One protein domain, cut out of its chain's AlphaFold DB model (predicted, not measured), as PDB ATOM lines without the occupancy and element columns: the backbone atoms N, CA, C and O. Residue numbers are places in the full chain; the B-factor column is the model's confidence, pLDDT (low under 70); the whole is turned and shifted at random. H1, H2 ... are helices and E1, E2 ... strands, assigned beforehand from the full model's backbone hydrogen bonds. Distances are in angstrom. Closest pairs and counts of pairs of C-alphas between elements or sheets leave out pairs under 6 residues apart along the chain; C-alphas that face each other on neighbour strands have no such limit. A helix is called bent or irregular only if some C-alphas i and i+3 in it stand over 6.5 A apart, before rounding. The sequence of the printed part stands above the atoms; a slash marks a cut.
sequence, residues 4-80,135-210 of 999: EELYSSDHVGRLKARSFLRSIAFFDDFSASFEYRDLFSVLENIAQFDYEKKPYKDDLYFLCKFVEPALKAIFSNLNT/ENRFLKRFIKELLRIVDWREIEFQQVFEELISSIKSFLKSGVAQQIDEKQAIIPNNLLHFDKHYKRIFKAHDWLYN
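Overview. This is residues 4 to 80 and 135 to 210 of the 999 residues of the protein "DUF2357 domain-containing protein" of Helicobacter pylori Aklavik117 (UniProt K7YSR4). This is an elongated body of crossed helices with a looser end: the bent helix H3 runs through it, H4, H6 and H8 are grouped about H3, and beyond the start of H3 stand H1, H2 and the small hairpin E1 and E2, with few contacts to the rest. At the end away from H1 and H2 the long stretch of residues 174 to 189 leads from H6 round to H7, while the short H5, near H3a, makes a corner with H6. Look for 153 printed residues with eight named helices and two named strands, in the order H1 E1 E2 H2 H3 H4 H5 H6 H7 H8; the sheet has the order E1 - E2 and is antiparallel, and the class is mostly helix. The whole is compact, with a radius of gyration of the C-alphas of 16.7 A, and its C-alphas span 49 by 31 by 24 A.

Along the chain. Begin at C-alpha 26, at (23.463, -33.999, -29.696), where E1, residues 26 to 28, starts; E2 is residues 33 to 35. Before them find H1, residues 9 to 23, 21.2 A from C-alpha 9 at (26.649, -58.310, -42.439); it is irregular, with C-alphas 10 and 13 lying 7.9 A apart. After them comes H2, residues 39 to 48, 14.8 A. H3, residues 59 to 76, was assigned as one helix by its hydrogen bonds but is bent, with C-alphas 66 and 69 lying 7.1 A apart; its arms are H3a, residues 59 to 66, 10.4 A, and H3b, residues 69 to 76, 10.9 A, at a steep tilt of 55 degrees. Past the cut, read H4, residues 135 to 150, 22.1 A; H5, residues 155 to 160; H6, residues 162 to 173, 16.4 A; H7, residues 190 to 194; and H8, residues 198 to 209, 17.2 A, ending at C-alpha 209 at (14.089, -43.041, -46.354).

Arrangement. In the hairpin of E1 and E2, at 144 degrees, find N 26 and O 35 at 2.8 A and N 28 and O 33 at 2.9 A, both within hydrogen-bond range. The closest C-alphas of E1 and H3a are those of Phe 27 and Phe 62, 7.9 A apart. H1 and H3a only just touch, with 3 pairs of C-alphas within 8 A; the closest are those of Arg 22 and Asp 59, 7.2 A. H1 and H2 only just touch, only at their ends, also with 3 pairs, closest at Ser 23 and Asn 45, 6.9 A. H3a touches H8 at a shallow tilt of 5 degrees, opposite ways, with the C-alphas of Leu 63 and Ala 204 closest at 6.4 A. H8 touches H3b with its residues 198 to 201 alone, closest at Ala 70 and Arg 200, 6.8 A. H8 and H4 touch at a steep tilt of 41 degrees, closest at Phe 142 and His 205, 6.5 A. H4 touches H6 at a steep tilt of 49 degrees, closest at Ile 143 and Ile 168, 6.8 A. H5 and H6 are close but not clearly touching, about perpendicular at 89 degrees, with Gln 158 and Ile 165 closest at 7.6 A. H7 and H8 touch only at the corner, closest at His 193 and Lys 199, 5.0 A. Every O i to N i+4 pair is within hydrogen-bond range in H3a, H3b, H4, H5, H6, H7 and H8; in H1 it is 9 of 11 and in H2 5 of 6.

Size, cuts and confidence. The two C-alphas farthest apart are those of Phe 40 and Gln 179, 52.3 A. Residues 81 to 134 are not printed, and C-alphas 80 and 135 lie 9.5 A apart across this cut. The link from H6 to H7, 16 residues, is long. The mean pLDDT of the printed part is 88.4, and residues 9 and 188 are under 70.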
ATOM      1  N   GLU A   4      17.522 -52.728 -46.288       72.56
ATOM      2  CA  GLU A   4      17.904 -54.105 -45.935       72.56
ATOM      3  C   GLU A   4      19.362 -54.410 -46.302       72.56
ATOM      4  O   GLU A   4      20.076 -55.081 -45.561       72.56
ATOM      5  N   GLU A   5      19.828 -53.861 -47.425       74.56
ATOM      6  CA  GLU A   5      21.206 -54.006 -47.886       74.56
ATOM      7  C   GLU A   5      22.176 -53.260 -46.957       74.56
ATOM      8  O   GLU A   5      23.233 -53.795 -46.635       74.56
ATOM      9  N   LEU A   6      21.811 -52.073 -46.451       75.88
ATOM     10  CA  LEU A   6      22.625 -51.305 -45.496       75.88
ATOM     11  C   LEU A   6      22.876 -52.061 -44.179       75.88
ATOM     12  O   LEU A   6      23.950 -51.922 -43.592       75.88
ATOM     13  N   TYR A   7      21.888 -52.829 -43.717       79.56
ATOM     14  CA  TYR A   7      21.940 -53.558 -42.447       79.56
ATOM     15  C   TYR A   7      22.429 -55.006 -42.577       79.56
ATOM     16  O   TYR A   7      22.475 -55.726 -41.582       79.56
ATOM     17  N   SER A   8      22.854 -55.428 -43.771       75.12
ATOM     18  CA  SER A   8      23.485 -56.733 -43.968       75.12
ATOM     19  C   SER A   8      24.866 -56.820 -43.294       75.12
ATOM     20  O   SER A   8      25.532 -55.815 -43.018       75.12
ATOM     21  N   SER A   9      25.341 -58.047 -43.058       69.81
ATOM     22  CA  SER A   9      26.649 -58.310 -42.439       69.81
ATOM     23  C   SER A   9      27.833 -57.700 -43.199       69.81
ATOM     24  O   SER A   9      28.868 -57.417 -42.595       69.81
ATOM     25  N   ASP A  10      27.681 -57.454 -44.499       73.75
ATOM     26  CA  ASP A  10      28.749 -56.957 -45.371       73.75
ATOM     27  C   ASP A  10      29.018 -55.452 -45.176       73.75
ATOM     28  O   ASP A  10      30.086 -54.948 -45.526       73.75
ATOM     29  N   HIS A  11      28.086 -54.725 -44.548       79.25
ATOM     30  CA  HIS A  11      28.154 -53.273 -44.360       79.25
ATOM     31  C   HIS A  11      28.431 -52.833 -42.916       79.25
ATOM     32  O   HIS A  11      28.358 -51.641 -42.601       79.25
ATOM     33  N   VAL A  12      28.850 -53.753 -42.040       81.88
ATOM     34  CA  VAL A  12      29.146 -53.474 -40.620       81.88
ATOM     35  C   VAL A  12      30.121 -52.301 -40.429       81.88
ATOM     36  O   VAL A  12      29.970 -51.519 -39.490       81.88
ATOM     37  N   GLY A  13      31.092 -52.114 -41.330       82.69
ATOM     38  CA  GLY A  13      32.004 -50.961 -41.294       82.69
ATOM     39  C   GLY A  13      31.294 -49.605 -41.429       82.69
ATOM     40  O   GLY A  13      31.646 -48.653 -40.732       82.69
ATOM     41  N   ARG A  14      30.247 -49.522 -42.262       83.62
ATOM     42  CA  ARG A  14      29.429 -48.307 -42.422       83.62
ATOM     43  C   ARG A  14      28.605 -48.025 -41.168       83.62
ATOM     44  O   ARG A  14      28.532 -46.875 -40.738       83.62
ATOM     45  N   LEU A  15      28.045 -49.071 -40.555       85.12
ATOM     46  CA  LEU A  15      27.275 -48.963 -39.311       85.12
ATOM     47  C   LEU A  15      28.140 -48.467 -38.149       85.12
ATOM     48  O   LEU A  15      27.718 -47.585 -37.404       85.12
ATOM     49  N   LYS A  16      29.376 -48.966 -38.037       89.19
ATOM     50  CA  LYS A  16      30.371 -48.488 -37.064       89.19
ATOM     51  C   LYS A  16      30.664 -46.997 -37.233       89.19
ATOM     52  O   LYS A  16      30.560 -46.238 -36.270       89.19
ATOM     53  N   ALA A  17      30.960 -46.564 -38.461       89.31
ATOM     54  CA  ALA A  17      31.231 -45.159 -38.760       89.31
ATOM     55  C   ALA A  17      30.020 -44.251 -38.480       89.31
ATOM     56  O   ALA A  17      30.182 -43.187 -37.879       89.31
ATOM     57  N   ARG A  18      28.797 -44.673 -38.842       88.69
ATOM     58  CA  ARG A  18      27.573 -43.923 -38.498       88.69
ATOM     59  C   ARG A  18      27.327 -43.880 -37.004       88.69
ATOM     60  O   ARG A  18      27.022 -42.812 -36.492       88.69
ATOM     61  N   SER A  19      27.504 -44.993 -36.302       90.69
ATOM     62  CA  SER A  19      27.375 -45.043 -34.846       90.69
ATOM     63  C   SER A  19      28.320 -44.059 -34.165       90.69
ATOM     64  O   SER A  19      27.890 -43.319 -33.283       90.69
ATOM     65  N   PHE A  20      29.583 -44.001 -34.598       92.56
ATOM     66  CA  PHE A  20      30.529 -42.998 -34.112       92.56
ATOM     67  C   PHE A  20      30.010 -41.578 -34.380       92.56
ATOM     68  O   PHE A  20      29.821 -40.805 -33.444       92.56
ATOM     69  N   LEU A  21      29.669 -41.260 -35.631       91.19
ATOM     70  CA  LEU A  21      29.199 -39.932 -36.027       91.19
ATOM     71  C   LEU A  21      27.935 -39.474 -35.277       91.19
ATOM     72  O   LEU A  21      27.845 -38.324 -34.858       91.19
ATOM     73  N   ARG A  22      26.969 -40.369 -35.048       90.31
ATOM     74  CA  ARG A  22      25.763 -40.043 -34.271       90.31
ATOM     75  C   ARG A  22      26.050 -39.894 -32.787       90.31
ATOM     76  O   ARG A  22      25.467 -39.031 -32.144       90.31
ATOM     77  N   SER A  23      26.958 -40.701 -32.243       90.00
ATOM     78  CA  SER A  23      27.301 -40.649 -30.820       90.00
ATOM     79  C   SER A  23      28.011 -39.361 -30.400       90.00
ATOM     80  O   SER A  23      27.909 -38.970 -29.239       90.00
ATOM     81  N   ILE A  24      28.704 -38.701 -31.334       92.12
ATOM     82  CA  ILE A  24      29.431 -37.456 -31.066       92.12
ATOM     83  C   ILE A  24      28.563 -36.201 -31.247       92.12
ATOM     84  O   ILE A  24      29.017 -35.098 -30.939       92.12
ATOM     85  N   ALA A  25      27.315 -36.364 -31.694       91.25
ATOM     86  CA  ALA A  25      26.329 -35.302 -31.858       91.25
ATOM     87  C   ALA A  25      25.298 -35.282 -30.715       91.25
ATOM     88  O   ALA A  25      24.998 -36.301 -30.092       91.25
ATOM     89  N   PHE A  26      24.682 -34.123 -30.487       88.00
ATOM     90  CA  PHE A  26      23.463 -33.999 -29.696       88.00
ATOM     91  C   PHE A  26      22.254 -34.322 -30.570       88.00
ATOM     92  O   PHE A  26      22.073 -33.725 -31.626       88.00
ATOM     93  N   PHE A  27      21.416 -35.250 -30.121       88.12
ATOM     94  CA  PHE A  27      20.156 -35.557 -30.788       88.12
ATOM     95  C   PHE A  27      19.025 -34.708 -30.200       88.12
ATOM     96  O   PHE A  27      18.776 -34.768 -28.994       88.12
ATOM     97  N   ASP A  28      18.352 -33.922 -31.041       84.88
ATOM     98  CA  ASP A  28      17.150 -33.180 -30.660       84.88
ATOM     99  C   ASP A  28      15.888 -34.017 -30.924       84.88
ATOM    100  O   ASP A  28      15.431 -34.171 -32.061       84.88
ATOM    101  N   ASP A  29      15.283 -34.496 -29.835       80.25
ATOM    102  CA  ASP A  29      14.051 -35.292 -29.816       80.25
ATOM    103  C   ASP A  29      12.811 -34.540 -30.341       80.25
ATOM    104  O   ASP A  29      11.738 -35.136 -30.470       80.25
ATOM    105  N   PHE A  30      12.882 -33.228 -30.596       78.81
ATOM    106  CA  PHE A  30      11.772 -32.461 -31.167       78.81
ATOM    107  C   PHE A  30      11.882 -32.320 -32.690       78.81
ATOM    108  O   PHE A  30      10.914 -32.576 -33.432       78.81
ATOM    109  N   SER A  31      13.050 -31.899 -33.180       80.25
ATOM    110  CA  SER A  31      13.304 -31.775 -34.616       80.25
ATOM    111  C   SER A  31      13.545 -33.125 -35.290       80.25
ATOM    112  O   SER A  31      13.147 -33.245 -36.450       80.25
ATOM    113  N   ALA A  32      14.042 -34.126 -34.551       84.12
ATOM    114  CA  ALA A  32      14.644 -35.363 -35.056       84.12
ATOM    115  C   ALA A  32      15.904 -35.093 -35.892       84.12
ATOM    116  O   ALA A  32      16.059 -35.614 -36.994       84.12
ATOM    117  N   SER A  33      16.789 -34.234 -35.381       85.56
ATOM    118  CA  SER A  33      18.050 -33.895 -36.038       85.56
ATOM    119  C   SER A  33      19.245 -33.983 -35.090       85.56
ATOM    120  O   SER A  33      19.093 -34.013 -33.867       85.56
ATOM    121  N   PHE A  34      20.437 -34.062 -35.682       87.69
ATOM    122  CA  PHE A  34      21.709 -34.103 -34.972       87.69
ATOM    123  C   PHE A  34      22.414 -32.750 -35.059       87.69
ATOM    124  O   PHE A  34      22.661 -32.243 -36.153       87.69
ATOM    125  N   GLU A  35      22.795 -32.210 -33.907       89.00
ATOM    126  CA  GLU A  35      23.547 -30.966 -33.773       89.00
ATOM    127  C   GLU A  35      24.897 -31.233 -33.104       89.00
ATOM    128  O   GLU A  35      24.967 -31.840 -32.038       89.00
ATOM    129  N   TYR A  36      25.987 -30.740 -33.685       89.12
ATOM    130  CA  TYR A  36      27.330 -30.924 -33.110       89.12
ATOM    131  C   TYR A  36      27.719 -29.790 -32.155       89.12
ATOM    132  O   TYR A  36      28.500 -30.005 -31.228       89.12
ATOM    133  N   ARG A  37      27.094 -28.617 -32.328       89.50
ATOM    134  CA  ARG A  37      27.300 -27.369 -31.578       89.50
ATOM    135  C   ARG A  37      28.704 -26.784 -31.770       89.50
ATOM    136  O   ARG A  37      28.834 -25.702 -32.331       89.50
ATOM    137  N   ASP A  38      29.748 -27.480 -31.333       93.88
ATOM    138  CA  ASP A  38      31.139 -27.031 -31.403       93.88
ATOM    139  C   ASP A  38      32.136 -28.193 -31.268       93.88
ATOM    140  O   ASP A  38      31.790 -29.295 -30.838       93.88
ATOM    141  N   LEU A  39      33.397 -27.943 -31.626       95.12
ATOM    142  CA  LEU A  39      34.448 -28.957 -31.630       95.12
ATOM    143  C   LEU A  39      34.688 -29.552 -30.240       95.12
ATOM    144  O   LEU A  39      34.762 -30.766 -30.104       95.12
ATOM    145  N   PHE A  40      34.792 -28.737 -29.192       94.75
ATOM    146  CA  PHE A  40      35.120 -29.247 -27.854       94.75
ATOM    147  C   PHE A  40      34.024 -30.165 -27.323       94.75
ATOM    148  O   PHE A  40      34.307 -31.176 -26.687       94.75
ATOM    149  N   SER A  41      32.776 -29.861 -27.660       93.56
ATOM    150  CA  SER A  41      31.629 -30.715 -27.392       93.56
ATOM    151  C   SER A  41      31.705 -32.057 -28.096       93.56
ATOM    152  O   SER A  41      31.436 -33.089 -27.485       93.56
ATOM    153  N   VAL A  42      32.107 -32.042 -29.364       94.88
ATOM    154  CA  VAL A  42      32.362 -33.259 -30.131       94.88
ATOM    155  C   VAL A  42      33.458 -34.092 -29.459       94.88
ATOM    156  O   VAL A  42      33.260 -35.285 -29.239       94.88
ATOM    157  N   LEU A  43      34.571 -33.473 -29.052       95.50
ATOM    158  CA  LEU A  43      35.682 -34.172 -28.392       95.50
ATOM    159  C   LEU A  43      35.289 -34.761 -27.025       95.50
ATOM    160  O   LEU A  43      35.701 -35.871 -26.692       95.50
ATOM    161  N   GLU A  44      34.473 -34.054 -26.240       93.75
ATOM    162  CA  GLU A  44      33.912 -34.573 -24.986       93.75
ATOM    163  C   GLU A  44      33.041 -35.817 -25.219       93.75
ATOM    164  O   GLU A  44      33.120 -36.772 -24.444       93.75
ATOM    165  N   ASN A  45      32.235 -35.830 -26.286       93.12
ATOM    166  CA  ASN A  45      31.395 -36.979 -26.626       93.12
ATOM    167  C   ASN A  45      32.224 -38.168 -27.140       93.12
ATOM    168  O   ASN A  45      31.921 -39.310 -26.792       93.12
ATOM    169  N   ILE A  46      33.306 -37.920 -27.896       94.56
ATOM    170  CA  ILE A  46      34.264 -38.962 -28.315       94.56
ATOM    171  C   ILE A  46      34.817 -39.702 -27.096       94.56
ATOM    172  O   ILE A  46      34.885 -40.931 -27.102       94.56
ATOM    173  N   ALA A  47      35.140 -38.982 -26.019       92.25
ATOM    174  CA  ALA A  47      35.633 -39.586 -24.783       92.25
ATOM    175  C   ALA A  47      34.677 -40.646 -24.205       92.25
ATOM    176  O   ALA A  47      35.126 -41.638 -23.633       92.25
ATOM    177  N   GLN A  48      33.364 -40.448 -24.373       89.44
ATOM    178  CA  GLN A  48      32.319 -41.361 -23.894       89.44
ATOM    179  C   GLN A  48      32.014 -42.499 -24.880       89.44
ATOM    180  O   GLN A  48      31.264 -43.419 -24.542       89.44
ATOM    181  N   PHE A  49      32.557 -42.443 -26.099       92.12
ATOM    182  CA  PHE A  49      32.367 -43.486 -27.095       92.12
ATOM    183  C   PHE A  49      33.219 -44.717 -26.779       92.12
ATOM    184  O   PHE A  49      34.392 -44.614 -26.401       92.12
ATOM    185  N   ASP A  50      32.610 -45.884 -26.967       90.75
ATOM    186  CA  ASP A  50      33.221 -47.194 -26.797       90.75
ATOM    187  C   ASP A  50      33.180 -47.919 -28.147       90.75
ATOM    188  O   ASP A  50      32.104 -48.221 -28.667       90.75
ATOM    189  N   TYR A  51      34.360 -48.149 -28.725       90.69
ATOM    190  CA  TYR A  51      34.521 -48.722 -30.063       90.69
ATOM    191  C   TYR A  51      34.198 -50.221 -30.125       90.69
ATOM    192  O   TYR A  51      33.909 -50.733 -31.209       90.69
ATOM    193  N   GLU A  52      34.240 -50.926 -28.992       87.62
ATOM    194  CA  GLU A  52      34.011 -52.375 -28.926       87.62
ATOM    195  C   GLU A  52      32.566 -52.712 -28.537       87.62
ATOM    196  O   GLU A  52      32.056 -53.791 -28.856       87.62
ATOM    197  N   LYS A  53      31.875 -51.783 -27.870       87.19
ATOM    198  CA  LYS A  53      30.542 -52.020 -27.318       87.19
ATOM    199  C   LYS A  53      29.432 -51.968 -28.367       87.19
ATOM    200  O   LYS A  53      29.213 -50.966 -29.042       87.19
ATOM    201  N   LYS A  54      28.650 -53.047 -28.408       86.31
ATOM    202  CA  LYS A  54      27.372 -53.149 -29.129       86.31
ATOM    203  C   LYS A  54      26.175 -52.780 -28.228       86.31
ATOM    204  O   LYS A  54      26.306 -52.830 -27.001       86.31
ATOM    205  N   PRO A  55      24.998 -52.451 -28.798       89.19
ATOM    206  CA  PRO A  55      24.726 -52.279 -30.230       89.19
ATOM    207  C   PRO A  55      25.265 -50.963 -30.795       89.19
ATOM    208  O   PRO A  55      25.488 -49.999 -30.056       89.19
ATOM    209  N   TYR A  56      25.426 -50.913 -32.116       87.56
ATOM    210  CA  TYR A  56      25.836 -49.696 -32.816       87.56
ATOM    211  C   TYR A  56      24.683 -48.677 -32.818       87.56
ATOM    212  O   TYR A  56      23.559 -48.982 -33.225       87.56
ATOM    213  N   LYS A  57      24.954 -47.457 -32.340       90.00
ATOM    214  CA  LYS A  57      23.972 -46.376 -32.153       90.00
ATOM    215  C   LYS A  57      23.886 -45.479 -33.391       90.00
ATOM    216  O   LYS A  57      24.262 -44.313 -33.348       90.00
ATOM    217  N   ASP A  58      23.456 -46.042 -34.507       88.12
ATOM    218  CA  ASP A  58      23.272 -45.356 -35.789       88.12
ATOM    219  C   ASP A  58      21.899 -44.649 -35.902       88.12
ATOM    220  O   ASP A  58      21.172 -44.509 -34.918       88.12
ATOM    221  N   ASP A  59      21.522 -44.217 -37.109       87.50
ATOM    222  CA  ASP A  59      20.242 -43.548 -37.377       87.50
ATOM    223  C   ASP A  59      19.024 -44.375 -36.930       87.50
ATOM    224  O   ASP A  59      18.135 -43.834 -36.271       87.50
ATOM    225  N   LEU A  60      19.002 -45.691 -37.183       89.62
ATOM    226  CA  LEU A  60      17.890 -46.553 -36.765       89.62
ATOM    227  C   LEU A  60      17.771 -46.653 -35.237       89.62
ATOM    228  O   LEU A  60      16.658 -46.685 -34.712       89.62
ATOM    229  N   TYR A  61      18.890 -46.651 -34.504       91.69
ATOM    230  CA  TYR A  61      18.868 -46.624 -33.037       91.69
ATOM    231  C   TYR A  61      18.159 -45.376 -32.499       91.69
ATOM    232  O   TYR A  61      17.276 -45.473 -31.641       91.69
ATOM    233  N   PHE A  62      18.532 -44.197 -33.001       91.44
ATOM    234  CA  PHE A  62      17.916 -42.944 -32.566       91.44
ATOM    235  C   PHE A  62      16.477 -42.806 -33.072       91.44
ATOM    236  O   PHE A  62      15.628 -42.299 -32.341       91.44
ATOM    237  N   LEU A  63      16.167 -43.341 -34.254       91.88
ATOM    238  CA  LEU A  63      14.807 -43.414 -34.778       91.88
ATOM    239  C   LEU A  63      13.905 -44.266 -33.878       91.88
ATOM    240  O   LEU A  63      12.833 -43.797 -33.496       91.88
ATOM    241  N   CYS A  64      14.347 -45.462 -33.467       93.06
ATOM    242  CA  CYS A  64      13.617 -46.311 -32.519       93.06
ATOM    243  C   CYS A  64      13.350 -45.582 -31.193       93.06
ATOM    244  O   CYS A  64      12.208 -45.559 -30.729       93.06
ATOM    245  N   LYS A  65      14.365 -44.909 -30.630       92.69
ATOM    246  CA  LYS A  65      14.197 -44.064 -29.433       92.69
ATOM    247  C   LYS A  65      13.181 -42.938 -29.635       92.69
ATOM    248  O   LYS A  65      12.370 -42.675 -28.750       92.69
ATOM    249  N   PHE A  66      13.220 -42.276 -30.786       92.69
ATOM    250  CA  PHE A  66      12.349 -41.149 -31.104       92.69
ATOM    251  C   PHE A  66      10.873 -41.567 -31.239       92.69
ATOM    252  O   PHE A  66       9.978 -40.854 -30.767       92.69
ATOM    253  N   VAL A  67      10.600 -42.731 -31.845       93.88
ATOM    254  CA  VAL A  67       9.225 -43.210 -32.073       93.88
ATOM    255  C   VAL A  67       8.618 -43.941 -30.886       93.88
ATOM    256  O   VAL A  67       7.395 -43.930 -30.748       93.88
ATOM    257  N   GLU A  68       9.421 -44.552 -30.015       93.88
ATOM    258  CA  GLU A  68       8.925 -45.397 -28.924       93.88
ATOM    259  C   GLU A  68       7.858 -44.711 -28.040       93.88
ATOM    260  O   GLU A  68       6.770 -45.282 -27.888       93.88
ATOM    261  N   PRO A  69       8.057 -43.480 -27.519       92.75
ATOM    262  CA  PRO A  69       7.041 -42.815 -26.699       92.75
ATOM    263  C   PRO A  69       5.751 -42.505 -27.471       92.75
ATOM    264  O   PRO A  69       4.655 -42.582 -26.913       92.75
ATOM    265  N   ALA A  70       5.872 -42.162 -28.759       93.00
ATOM    266  CA  ALA A  70       4.729 -41.864 -29.616       93.00
ATOM    267  C   ALA A  70       3.917 -43.134 -29.901       93.00
ATOM    268  O   ALA A  70       2.693 -43.119 -29.788       93.00
ATOM    269  N   LEU A  71       4.591 -44.250 -30.194       95.12
ATOM    270  CA  LEU A  71       3.950 -45.545 -30.414       95.12
ATOM    271  C   LEU A  71       3.237 -46.045 -29.156       95.12
ATOM    272  O   LEU A  71       2.069 -46.421 -29.247       95.12
ATOM    273  N   LYS A  72       3.872 -45.964 -27.976       93.06
ATOM    274  CA  LYS A  72       3.230 -46.320 -26.694       93.06
ATOM    275  C   LYS A  72       1.935 -45.526 -26.472       93.06
ATOM    276  O   LYS A  72       0.910 -46.092 -26.081       93.06
ATOM    277  N   ALA A  73       1.946 -44.228 -26.778       93.06
ATOM    278  CA  ALA A  73       0.765 -43.384 -26.637       93.06
ATOM    279  C   ALA A  73      -0.327 -43.683 -27.681       93.06
ATOM    280  O   ALA A  73      -1.503 -43.746 -27.323       93.06
ATOM    281  N   ILE A  74       0.044 -43.906 -28.946       93.62
ATOM    282  CA  ILE A  74      -0.906 -44.217 -30.024       93.62
ATOM    283  C   ILE A  74      -1.543 -45.597 -29.824       93.62
ATOM    284  O   ILE A  74      -2.751 -45.742 -29.990       93.62
ATOM    285  N   PHE A  75      -0.772 -46.614 -29.426       93.25
ATOM    286  CA  PHE A  75      -1.310 -47.955 -29.160       93.25
ATOM    287  C   PHE A  75      -2.313 -47.960 -28.004       93.25
ATOM    288  O   PHE A  75      -3.261 -48.743 -28.023       93.25
ATOM    289  N   SER A  76      -2.138 -47.059 -27.034       89.25
ATOM    290  CA  SER A  76      -3.077 -46.884 -25.922       89.25
ATOM    291  C   SER A  76      -4.359 -46.153 -26.337       89.25
ATOM    292  O   SER A  76      -5.409 -46.374 -25.736       89.25
ATOM    293  N   ASN A  77      -4.297 -45.277 -27.346       89.25
ATOM    294  CA  ASN A  77      -5.437 -44.484 -27.800       89.25
ATOM    295  C   ASN A  77      -5.329 -44.146 -29.298       89.25
ATOM    296  O   ASN A  77      -4.826 -43.086 -29.679       89.25
ATOM    297  N   LEU A  78      -5.794 -45.063 -30.150       90.25
ATOM    298  CA  LEU A  78      -5.793 -44.882 -31.602       90.25
ATOM    299  C   LEU A  78      -6.752 -43.770 -32.034       90.25
ATOM    300  O   LEU A  78      -7.837 -43.615 -31.471       90.25
ATOM    301  N   ASN A  79      -6.415 -43.079 -33.126       88.38
ATOM    302  CA  ASN A  79      -7.365 -42.186 -33.776       88.38
ATOM    303  C   ASN A  79      -8.593 -42.969 -34.262       88.38
ATOM    304  O   ASN A  79      -8.465 -44.051 -34.839       88.38
ATOM    305  N   THR A  80      -9.792 -42.428 -34.060       89.25
ATOM    306  CA  THR A  80     -11.030 -43.070 -34.508       89.25
ATOM    307  C   THR A  80     -12.000 -42.058 -35.088       89.25
ATOM    308  O   THR A  80     -12.084 -40.924 -34.628       89.25
ATOM    309  N   GLU A 135      -4.438 -42.123 -40.796       90.81
ATOM    310  CA  GLU A 135      -3.283 -42.058 -39.897       90.81
ATOM    311  C   GLU A 135      -2.961 -43.432 -39.309       90.81
ATOM    312  O   GLU A 135      -1.800 -43.817 -39.223       90.81
ATOM    313  N   ASN A 136      -3.988 -44.224 -38.998       92.75
ATOM    314  CA  ASN A 136      -3.824 -45.597 -38.526       92.75
ATOM    315  C   ASN A 136      -3.314 -46.538 -39.620       92.75
ATOM    316  O   ASN A 136      -2.521 -47.436 -39.339       92.75
ATOM    317  N   ARG A 137      -3.729 -46.329 -40.876       92.19
ATOM    318  CA  ARG A 137      -3.161 -47.056 -42.024       92.19
ATOM    319  C   ARG A 137      -1.688 -46.725 -42.206       92.19
ATOM    320  O   ARG A 137      -0.889 -47.639 -42.391       92.19
ATOM    321  N   PHE A 138      -1.336 -45.443 -42.121       92.00
ATOM    322  CA  PHE A 138       0.047 -44.983 -42.195       92.00
ATOM    323  C   PHE A 138       0.901 -45.572 -41.068       92.00
ATOM    324  O   PHE A 138       1.915 -46.206 -41.344       92.00
ATOM    325  N   LEU A 139       0.431 -45.470 -39.820       93.81
ATOM    326  CA  LEU A 139       1.047 -46.091 -38.649       93.81
ATOM    327  C   LEU A 139       1.312 -47.581 -38.882       93.81
ATOM    328  O   LEU A 139       2.428 -48.042 -38.668       93.81
ATOM    329  N   LYS A 140       0.298 -48.332 -39.333       93.69
ATOM    330  CA  LYS A 140       0.407 -49.780 -39.550       93.69
ATOM    331  C   LYS A 140       1.439 -50.134 -40.626       93.69
ATOM    332  O   LYS A 140       2.168 -51.104 -40.442       93.69
ATOM    333  N   ARG A 141       1.533 -49.348 -41.708       92.12
ATOM    334  CA  ARG A 141       2.590 -49.505 -42.727       92.12
ATOM    335  C   ARG A 141       3.971 -49.230 -42.136       92.12
ATOM    336  O   ARG A 141       4.845 -50.079 -42.244       92.12
ATOM    337  N   PHE A 142       4.129 -48.095 -41.455       93.00
ATOM    338  CA  PHE A 142       5.397 -47.693 -40.851       93.00
ATOM    339  C   PHE A 142       5.918 -48.726 -39.843       93.00
ATOM    340  O   PHE A 142       7.060 -49.150 -39.950       93.00
ATOM    341  N   ILE A 143       5.094 -49.183 -38.892       94.38
ATOM    342  CA  ILE A 143       5.562 -50.124 -37.858       94.38
ATOM    343  C   ILE A 143       5.886 -51.514 -38.418       94.38
ATOM    344  O   ILE A 143       6.714 -52.210 -37.841       94.38
ATOM    345  N   LYS A 144       5.242 -51.931 -39.520       93.00
ATOM    346  CA  LYS A 144       5.599 -53.171 -40.221       93.00
ATOM    347  C   LYS A 144       6.962 -53.053 -40.885       93.00
ATOM    348  O   LYS A 144       7.760 -53.973 -40.767       93.00
ATOM    349  N   GLU A 145       7.207 -51.926 -41.545       90.56
ATOM    350  CA  GLU A 145       8.487 -51.662 -42.193       90.56
ATOM    351  C   GLU A 145       9.616 -51.527 -41.170       90.56
ATOM    352  O   GLU A 145      10.647 -52.182 -41.291       90.56
ATOM    353  N   LEU A 146       9.380 -50.771 -40.095       91.94
ATOM    354  CA  LEU A 146      10.314 -50.655 -38.981       91.94
ATOM    355  C   LEU A 146      10.660 -52.034 -38.413       91.94
ATOM    356  O   LEU A 146      11.831 -52.337 -38.218       91.94
ATOM    357  N   LEU A 147       9.654 -52.883 -38.179       92.44
ATOM    358  CA  LEU A 147       9.876 -54.223 -37.647       92.44
ATOM    359  C   LEU A 147      10.725 -55.084 -38.590       92.44
ATOM    360  O   LEU A 147      11.640 -55.759 -38.129       92.44
ATOM    361  N   ARG A 148      10.456 -55.009 -39.898       89.44
ATOM    362  CA  ARG A 148      11.216 -55.719 -40.930       89.44
ATOM    363  C   ARG A 148      12.694 -55.327 -40.911       89.44
ATOM    364  O   ARG A 148      13.542 -56.205 -40.968       89.44
ATOM    365  N   ILE A 149      13.004 -54.037 -40.785       88.31
ATOM    366  CA  ILE A 149      14.389 -53.539 -40.745       88.31
ATOM    367  C   ILE A 149      15.079 -53.910 -39.426       88.31
ATOM    368  O   ILE A 149      16.246 -54.293 -39.422       88.31
ATOM    369  N   VAL A 150      14.365 -53.829 -38.298       89.69
ATOM    370  CA  VAL A 150      14.906 -54.192 -36.978       89.69
ATOM    371  C   VAL A 150      15.327 -55.664 -36.917       89.69
ATOM    372  O   VAL A 150      16.326 -55.971 -36.269       89.69
ATOM    373  N   ASP A 151      14.630 -56.559 -37.621       87.12
ATOM    374  CA  ASP A 151      14.983 -57.984 -37.673       87.12
ATOM    375  C   ASP A 151      16.353 -58.242 -38.352       87.12
ATOM    376  O   ASP A 151      16.988 -59.256 -38.062       87.12
ATOM    377  N   TRP A 152      16.854 -57.317 -39.187       86.25
ATOM    378  CA  TRP A 152      18.195 -57.387 -39.796       86.25
ATOM    379  C   TRP A 152      19.323 -56.902 -38.872       86.25
ATOM    380  O   TRP A 152      20.500 -57.090 -39.177       86.25
ATOM    381  N   ARG A 153      18.991 -56.276 -37.737       87.31
ATOM    382  CA  ARG A 153      19.979 -55.778 -36.773       87.31
ATOM    383  C   ARG A 153      20.532 -56.879 -35.883       87.31
ATOM    384  O   ARG A 153      19.904 -57.910 -35.657       87.31
ATOM    385  N   GLU A 154      21.706 -56.606 -35.322       85.94
ATOM    386  CA  GLU A 154      22.364 -57.453 -34.339       85.94
ATOM    387  C   GLU A 154      21.461 -57.749 -33.127       85.94
ATOM    388  O   GLU A 154      20.620 -56.935 -32.735       85.94
ATOM    389  N   ILE A 155      21.644 -58.915 -32.501       88.62
ATOM    390  CA  ILE A 155      20.804 -59.374 -31.380       88.62
ATOM    391  C   ILE A 155      20.832 -58.363 -30.228       88.62
ATOM    392  O   ILE A 155      19.803 -58.090 -29.616       88.62
ATOM    393  N   GLU A 156      21.987 -57.756 -29.967       90.88
ATOM    394  CA  GLU A 156      22.170 -56.740 -28.933       90.88
ATOM    395  C   GLU A 156      21.285 -55.503 -29.174       90.88
ATOM    396  O   GLU A 156      20.801 -54.891 -28.224       90.88
ATOM    397  N   PHE A 157      21.023 -55.140 -30.436       91.44
ATOM    398  CA  PHE A 157      20.108 -54.049 -30.780       91.44
ATOM    399  C   PHE A 157      18.666 -54.444 -30.476       91.44
ATOM    400  O   PHE A 157      17.928 -53.682 -29.850       91.44
ATOM    401  N   GLN A 158      18.278 -55.652 -30.891       90.81
ATOM    402  CA  GLN A 158      16.933 -56.173 -30.658       90.81
ATOM    403  C   GLN A 158      16.634 -56.297 -29.157       90.81
ATOM    404  O   GLN A 158      15.527 -55.978 -28.734       90.81
ATOM    405  N   GLN A 159      17.629 -56.675 -28.348       93.25
ATOM    406  CA  GLN A 159      17.529 -56.711 -26.886       93.25
ATOM    407  C   GLN A 159      17.293 -55.320 -26.285       93.25
ATOM    408  O   GLN A 159      16.433 -55.168 -25.420       93.25
ATOM    409  N   VAL A 160      18.002 -54.284 -26.754       93.75
ATOM    410  CA  VAL A 160      17.803 -52.909 -26.255       93.75
ATOM    411  C   VAL A 160      16.381 -52.401 -26.519       93.75
ATOM    412  O   VAL A 160      15.836 -51.674 -25.691       93.75
ATOM    413  N   PHE A 161      15.766 -52.789 -27.638       94.62
ATOM    414  CA  PHE A 161      14.415 -52.364 -28.023       94.62
ATOM    415  C   PHE A 161      13.358 -53.470 -27.885       94.62
ATOM    416  O   PHE A 161      12.308 -53.401 -28.529       94.62
ATOM    417  N   GLU A 162      13.589 -54.475 -27.039       94.56
ATOM    418  CA  GLU A 162      12.700 -55.636 -26.913       94.56
ATOM    419  C   GLU A 162      11.264 -55.231 -26.544       94.56
ATOM    420  O   GLU A 162      10.302 -55.722 -27.141       94.56
ATOM    421  N   GLU A 163      11.100 -54.280 -25.618       94.00
ATOM    422  CA  GLU A 163       9.785 -53.782 -25.198       94.00
ATOM    423  C   GLU A 163       9.030 -53.114 -26.360       94.00
ATOM    424  O   GLU A 163       7.837 -53.366 -26.568       94.00
ATOM    425  N   LEU A 164       9.730 -52.301 -27.157       94.44
ATOM    426  CA  LEU A 164       9.178 -51.650 -28.344       94.44
ATOM    427  C   LEU A 164       8.762 -52.689 -29.393       94.44
ATOM    428  O   LEU A 164       7.630 -52.662 -29.884       94.44
ATOM    429  N   ILE A 165       9.653 -53.632 -29.704       94.62
ATOM    430  CA  ILE A 165       9.427 -54.711 -30.674       94.62
ATOM    431  C   ILE A 165       8.228 -55.567 -30.249       94.62
ATOM    432  O   ILE A 165       7.341 -55.855 -31.057       94.62
ATOM    433  N   SER A 166       8.172 -55.947 -28.972       93.62
ATOM    434  CA  SER A 166       7.073 -56.718 -28.388       93.62
ATOM    435  C   SER A 166       5.751 -55.953 -28.464       93.62
ATOM    436  O   SER A 166       4.739 -56.505 -28.905       93.62
ATOM    437  N   SER A 167       5.767 -54.655 -28.146       94.50
ATOM    438  CA  SER A 167       4.595 -53.777 -28.245       94.50
ATOM    439  C   SER A 167       4.062 -53.694 -29.678       94.50
ATOM    440  O   SER A 167       2.859 -53.843 -29.896       94.50
ATOM    441  N   ILE A 168       4.946 -53.541 -30.671       95.69
ATOM    442  CA  ILE A 168       4.578 -53.531 -32.096       95.69
ATOM    443  C   ILE A 168       3.986 -54.887 -32.513       95.69
ATOM    444  O   ILE A 168       2.903 -54.934 -33.104       95.69
ATOM    445  N   LYS A 169       4.650 -56.004 -32.177       94.88
ATOM    446  CA  LYS A 169       4.175 -57.366 -32.494       94.88
ATOM    447  C   LYS A 169       2.810 -57.652 -31.855       94.88
ATOM    448  O   LYS A 169       1.937 -58.226 -32.509       94.88
ATOM    449  N   SER A 170       2.610 -57.241 -30.602       94.31
ATOM    450  CA  SER A 170       1.343 -57.374 -29.875       94.31
ATOM    451  C   SER A 170       0.231 -56.553 -30.530       94.31
ATOM    452  O   SER A 170      -0.837 -57.088 -30.846       94.31
ATOM    453  N   PHE A 171       0.508 -55.284 -30.847       94.62
ATOM    454  CA  PHE A 171      -0.437 -54.416 -31.541       94.62
ATOM    455  C   PHE A 171      -0.873 -55.012 -32.884       94.62
ATOM    456  O   PHE A 171      -2.071 -55.120 -33.135       94.62
ATOM    457  N   LEU A 172       0.068 -55.475 -33.714       93.50
ATOM    458  CA  LEU A 172      -0.225 -56.065 -35.027       93.50
ATOM    459  C   LEU A 172      -1.087 -57.340 -34.945       93.50
ATOM    460  O   LEU A 172      -1.860 -57.615 -35.866       93.50
ATOM    461  N   LYS A 173      -1.000 -58.097 -33.843       93.50
ATOM    462  CA  LYS A 173      -1.846 -59.275 -33.576       93.50
ATOM    463  C   LYS A 173      -3.229 -58.920 -33.016       93.50
ATOM    464  O   LYS A 173      -4.117 -59.770 -33.029       93.50
ATOM    465  N   SER A 174      -3.436 -57.693 -32.538       92.50
ATOM    466  CA  SER A 174      -4.696 -57.280 -31.914       92.50
ATOM    467  C   SER A 174      -5.876 -57.279 -32.896       92.50
ATOM    468  O   SER A 174      -5.741 -56.939 -34.075       92.50
ATOM    469  N   GLY A 175      -7.080 -57.578 -32.393       85.75
ATOM    470  CA  GLY A 175      -8.312 -57.526 -33.193       85.75
ATOM    471  C   GLY A 175      -8.654 -56.123 -33.716       85.75
ATOM    472  O   GLY A 175      -9.387 -55.992 -34.696       85.75
ATOM    473  N   VAL A 176      -8.106 -55.071 -33.099       87.12
ATOM    474  CA  VAL A 176      -8.240 -53.685 -33.566       87.12
ATOM    475  C   VAL A 176      -7.337 -53.436 -34.774       87.12
ATOM    476  O   VAL A 176      -7.796 -52.890 -35.776       87.12
ATOM    477  N   ALA A 177      -6.087 -53.907 -34.744       88.44
ATOM    478  CA  ALA A 177      -5.174 -53.765 -35.875       88.44
ATOM    479  C   ALA A 177      -5.642 -54.529 -37.121       88.44
ATOM    480  O   ALA A 177      -5.404 -54.068 -38.239       88.44
ATOM    481  N   GLN A 178      -6.345 -55.654 -36.959       89.81
ATOM    482  CA  GLN A 178      -6.932 -56.399 -38.083       89.81
ATOM    483  C   GLN A 178      -8.050 -55.627 -38.808       89.81
ATOM    484  O   GLN A 178      -8.289 -55.866 -39.986       89.81
ATOM    485  N   GLN A 179      -8.695 -54.660 -38.145       89.06
ATOM    486  CA  GLN A 179      -9.714 -53.795 -38.758       89.06
ATOM    487  C   GLN A 179      -9.112 -52.649 -39.591       89.06
ATOM    488  O   GLN A 179      -9.836 -51.994 -40.339       89.06
ATOM    489  N   ILE A 180      -7.806 -52.389 -39.465       90.50
ATOM    490  CA  ILE A 180      -7.094 -51.352 -40.220       90.50
ATOM    491  C   ILE A 180      -6.614 -51.951 -41.547       90.50
ATOM    492  O   ILE A 180      -5.730 -52.816 -41.566       90.50
ATOM    493  N   ASP A 181      -7.167 -51.464 -42.655       88.31
ATOM    494  CA  ASP A 181      -6.805 -51.894 -44.005       88.31
ATOM    495  C   ASP A 181      -5.628 -51.072 -44.535       88.31
ATOM    496  O   ASP A 181      -5.782 -49.972 -45.067       88.31
ATOM    497  N   GLU A 182      -4.431 -51.634 -44.398       80.38
ATOM    498  CA  GLU A 182      -3.190 -51.015 -44.860       80.38
ATOM    499  C   GLU A 182      -3.091 -50.895 -46.384       80.38
ATOM    500  O   GLU A 182      -2.279 -50.106 -46.855       80.38
ATOM    501  N   LYS A 183      -3.882 -51.637 -47.174       83.94
ATOM    502  CA  LYS A 183      -3.833 -51.566 -48.645       83.94
ATOM    503  C   LYS A 183      -4.649 -50.396 -49.188       83.94
ATOM    504  O   LYS A 183      -4.397 -49.933 -50.298       83.94
ATOM    505  N   GLN A 184      -5.588 -49.882 -48.399       84.62
ATOM    506  CA  GLN A 184      -6.399 -48.740 -48.785       84.62
ATOM    507  C   GLN A 184      -5.553 -47.456 -48.873       84.62
ATOM    508  O   GLN A 184      -4.596 -47.266 -48.122       84.62
ATOM    509  N   ALA A 185      -5.919 -46.552 -49.790       81.19
ATOM    510  CA  ALA A 185      -5.201 -45.298 -50.009       81.19
ATOM    511  C   ALA A 185      -5.082 -44.443 -48.728       81.19
ATOM    512  O   ALA A 185      -6.007 -44.364 -47.903       81.19
ATOM    513  N   ILE A 186      -3.929 -43.787 -48.589       81.88
ATOM    514  CA  ILE A 186      -3.611 -42.840 -47.517       81.88
ATOM    515  C   ILE A 186      -3.625 -41.449 -48.142       81.88
ATOM    516  O   ILE A 186      -2.879 -41.196 -49.083       81.88
ATOM    517  N   ILE A 187      -4.486 -40.570 -47.635       77.75
ATOM    518  CA  ILE A 187      -4.522 -39.162 -48.026       77.75
ATOM    519  C   ILE A 187      -3.929 -38.386 -46.846       77.75
ATOM    520  O   ILE A 187      -4.499 -38.475 -45.752       77.75
ATOM    521  N   PRO A 188      -2.797 -37.678 -47.021       68.62
ATOM    522  CA  PRO A 188      -2.242 -36.826 -45.977       68.62
ATOM    523  C   PRO A 188      -3.293 -35.815 -45.526       68.62
ATOM    524  O   PRO A 188      -3.924 -35.147 -46.346       68.62
ATOM    525  N   ASN A 189      -3.521 -35.730 -44.222       77.50
ATOM    526  CA  ASN A 189      -4.474 -34.803 -43.637       77.50
ATOM    527  C   ASN A 189      -3.814 -34.018 -42.502       77.50
ATOM    528  O   ASN A 189      -2.717 -34.343 -42.048       77.50
ATOM    529  N   ASN A 190      -4.498 -32.980 -42.021       78.56
ATOM    530  CA  ASN A 190      -3.981 -32.130 -40.949       78.56
ATOM    531  C   ASN A 190      -3.586 -32.939 -39.698       78.56
ATOM    532  O   ASN A 190      -2.628 -32.592 -39.016       78.56
ATOM    533  N   LEU A 191      -4.259 -34.053 -39.410       76.69
ATOM    534  CA  LEU A 191      -3.966 -34.855 -38.224       76.69
ATOM    535  C   LEU A 191      -2.581 -35.521 -38.304       76.69
ATOM    536  O   LEU A 191      -1.848 -35.481 -37.322       76.69
ATOM    537  N   LEU A 192      -2.157 -36.011 -39.477       79.44
ATOM    538  CA  LEU A 192      -0.791 -36.525 -39.681       79.44
ATOM    539  C   LEU A 192       0.300 -35.468 -39.452       79.44
ATOM    540  O   LEU A 192       1.388 -35.813 -39.000       79.44
ATOM    541  N   HIS A 193       0.025 -34.192 -39.733       76.44
ATOM    542  CA  HIS A 193       1.021 -33.116 -39.642       76.44
ATOM    543  C   HIS A 193       1.003 -32.342 -38.316       76.44
ATOM    544  O   HIS A 193       2.018 -31.737 -37.952       76.44
ATOM    545  N   PHE A 194      -0.121 -32.348 -37.592       80.50
ATOM    546  CA  PHE A 194      -0.318 -31.529 -36.391       80.50
ATOM    547  C   PHE A 194      -0.553 -32.332 -35.107       80.50
ATOM    548  O   PHE A 194      -0.307 -31.789 -34.029       80.50
ATOM    549  N   ASP A 195      -0.972 -33.602 -35.174       88.94
ATOM    550  CA  ASP A 195      -1.081 -34.423 -33.964       88.94
ATOM    551  C   ASP A 195       0.304 -34.689 -33.361       88.94
ATOM    552  O   ASP A 195       1.248 -35.060 -34.060       88.94
ATOM    553  N   LYS A 196       0.423 -34.521 -32.040       87.50
ATOM    554  CA  LYS A 196       1.707 -34.596 -31.329       87.50
ATOM    555  C   LYS A 196       2.428 -35.940 -31.490       87.50
ATOM    556  O   LYS A 196       3.656 -35.964 -31.423       87.50
ATOM    557  N   HIS A 197       1.691 -37.032 -31.701       91.75
ATOM    558  CA  HIS A 197       2.241 -38.380 -31.825       91.75
ATOM    559  C   HIS A 197       2.323 -38.826 -33.283       91.75
ATOM    560  O   HIS A 197       3.391 -39.257 -33.712       91.75
ATOM    561  N   TYR A 198       1.258 -38.670 -34.078       91.12
ATOM    562  CA  TYR A 198       1.297 -39.076 -35.492       91.12
ATOM    563  C   TYR A 198       2.292 -38.248 -36.312       91.12
ATOM    564  O   TYR A 198       2.960 -38.812 -37.178       91.12
ATOM    565  N   LYS A 199       2.494 -36.962 -35.985       89.75
ATOM    566  CA  LYS A 199       3.544 -36.135 -36.603       89.75
ATOM    567  C   LYS A 199       4.939 -36.710 -36.383       89.75
ATOM    568  O   LYS A 199       5.773 -36.642 -37.283       89.75
ATOM    569  N   ARG A 200       5.213 -37.277 -35.200       91.12
ATOM    570  CA  ARG A 200       6.500 -37.936 -34.920       91.12
ATOM    571  C   ARG A 200       6.678 -39.174 -35.792       91.12
ATOM    572  O   ARG A 200       7.741 -39.341 -36.371       91.12
ATOM    573  N   ILE A 201       5.634 -39.985 -35.951       92.06
ATOM    574  CA  ILE A 201       5.671 -41.161 -36.835       92.06
ATOM    575  C   ILE A 201       5.879 -40.752 -38.298       92.06
ATOM    576  O   ILE A 201       6.687 -41.357 -38.993       92.06
ATOM    577  N   PHE A 202       5.205 -39.694 -38.752       88.81
ATOM    578  CA  PHE A 202       5.384 -39.146 -40.097       88.81
ATOM    579  C   PHE A 202       6.824 -38.671 -40.339       88.81
ATOM    580  O   PHE A 202       7.452 -39.091 -41.303       88.81
ATOM    581  N   LYS A 203       7.397 -37.892 -39.411       88.50
ATOM    582  CA  LYS A 203       8.812 -37.491 -39.478       88.50
ATOM    583  C   LYS A 203       9.770 -38.685 -39.485       88.50
ATOM    584  O   LYS A 203      10.752 -38.672 -40.216       88.50
ATOM    585  N   ALA A 204       9.507 -39.694 -38.654       89.81
ATOM    586  CA  ALA A 204      10.351 -40.882 -38.572       89.81
ATOM    587  C   ALA A 204      10.317 -41.698 -39.868       89.81
ATOM    588  O   ALA A 204      11.345 -42.218 -40.275       89.81
ATOM    589  N   HIS A 205       9.162 -41.777 -40.532       88.56
ATOM    590  CA  HIS A 205       9.056 -42.375 -41.859       88.56
ATOM    591  C   HIS A 205       9.951 -41.650 -42.870       88.56
ATOM    592  O   HIS A 205      10.732 -42.303 -43.549       88.56
ATOM    593  N   ASP A 206       9.895 -40.316 -42.936       86.06
ATOM    594  CA  ASP A 206      10.748 -39.550 -43.856       86.06
ATOM    595  C   ASP A 206      12.238 -39.720 -43.527       86.06
ATOM    596  O   ASP A 206      13.059 -39.883 -44.425       86.06
ATOM    597  N   TRP A 207      12.593 -39.758 -42.237       86.19
ATOM    598  CA  TRP A 207      13.962 -40.031 -41.792       86.19
ATOM    599  C   TRP A 207      14.453 -41.411 -42.245       86.19
ATOM    600  O   TRP A 207      15.576 -41.524 -42.727       86.19
ATOM    601  N   LEU A 208      13.605 -42.436 -42.163       81.25
ATOM    602  CA  LEU A 208      13.936 -43.805 -42.556       81.25
ATOM    603  C   LEU A 208      14.353 -43.910 -44.037       81.25
ATOM    604  O   LEU A 208      15.180 -44.750 -44.366       81.25
ATOM    605  N   TYR A 209      13.819 -43.046 -44.909       74.88
ATOM    606  CA  TYR A 209      14.089 -43.041 -46.354       74.88
ATOM    607  C   TYR A 209      15.019 -41.916 -46.830       74.88
ATOM    608  O   TYR A 209      15.266 -41.799 -48.033       74.88
ATOM    609  N   ASN A 210      15.537 -41.082 -45.928       72.94
ATOM    610  CA  ASN A 210      16.535 -40.082 -46.300       72.94
ATOM    611  C   ASN A 210      17.853 -40.767 -46.691       72.94
ATOM    612  O   ASN A 210      18.266 -41.738 -46.060       72.94
TER     613      ASN A 210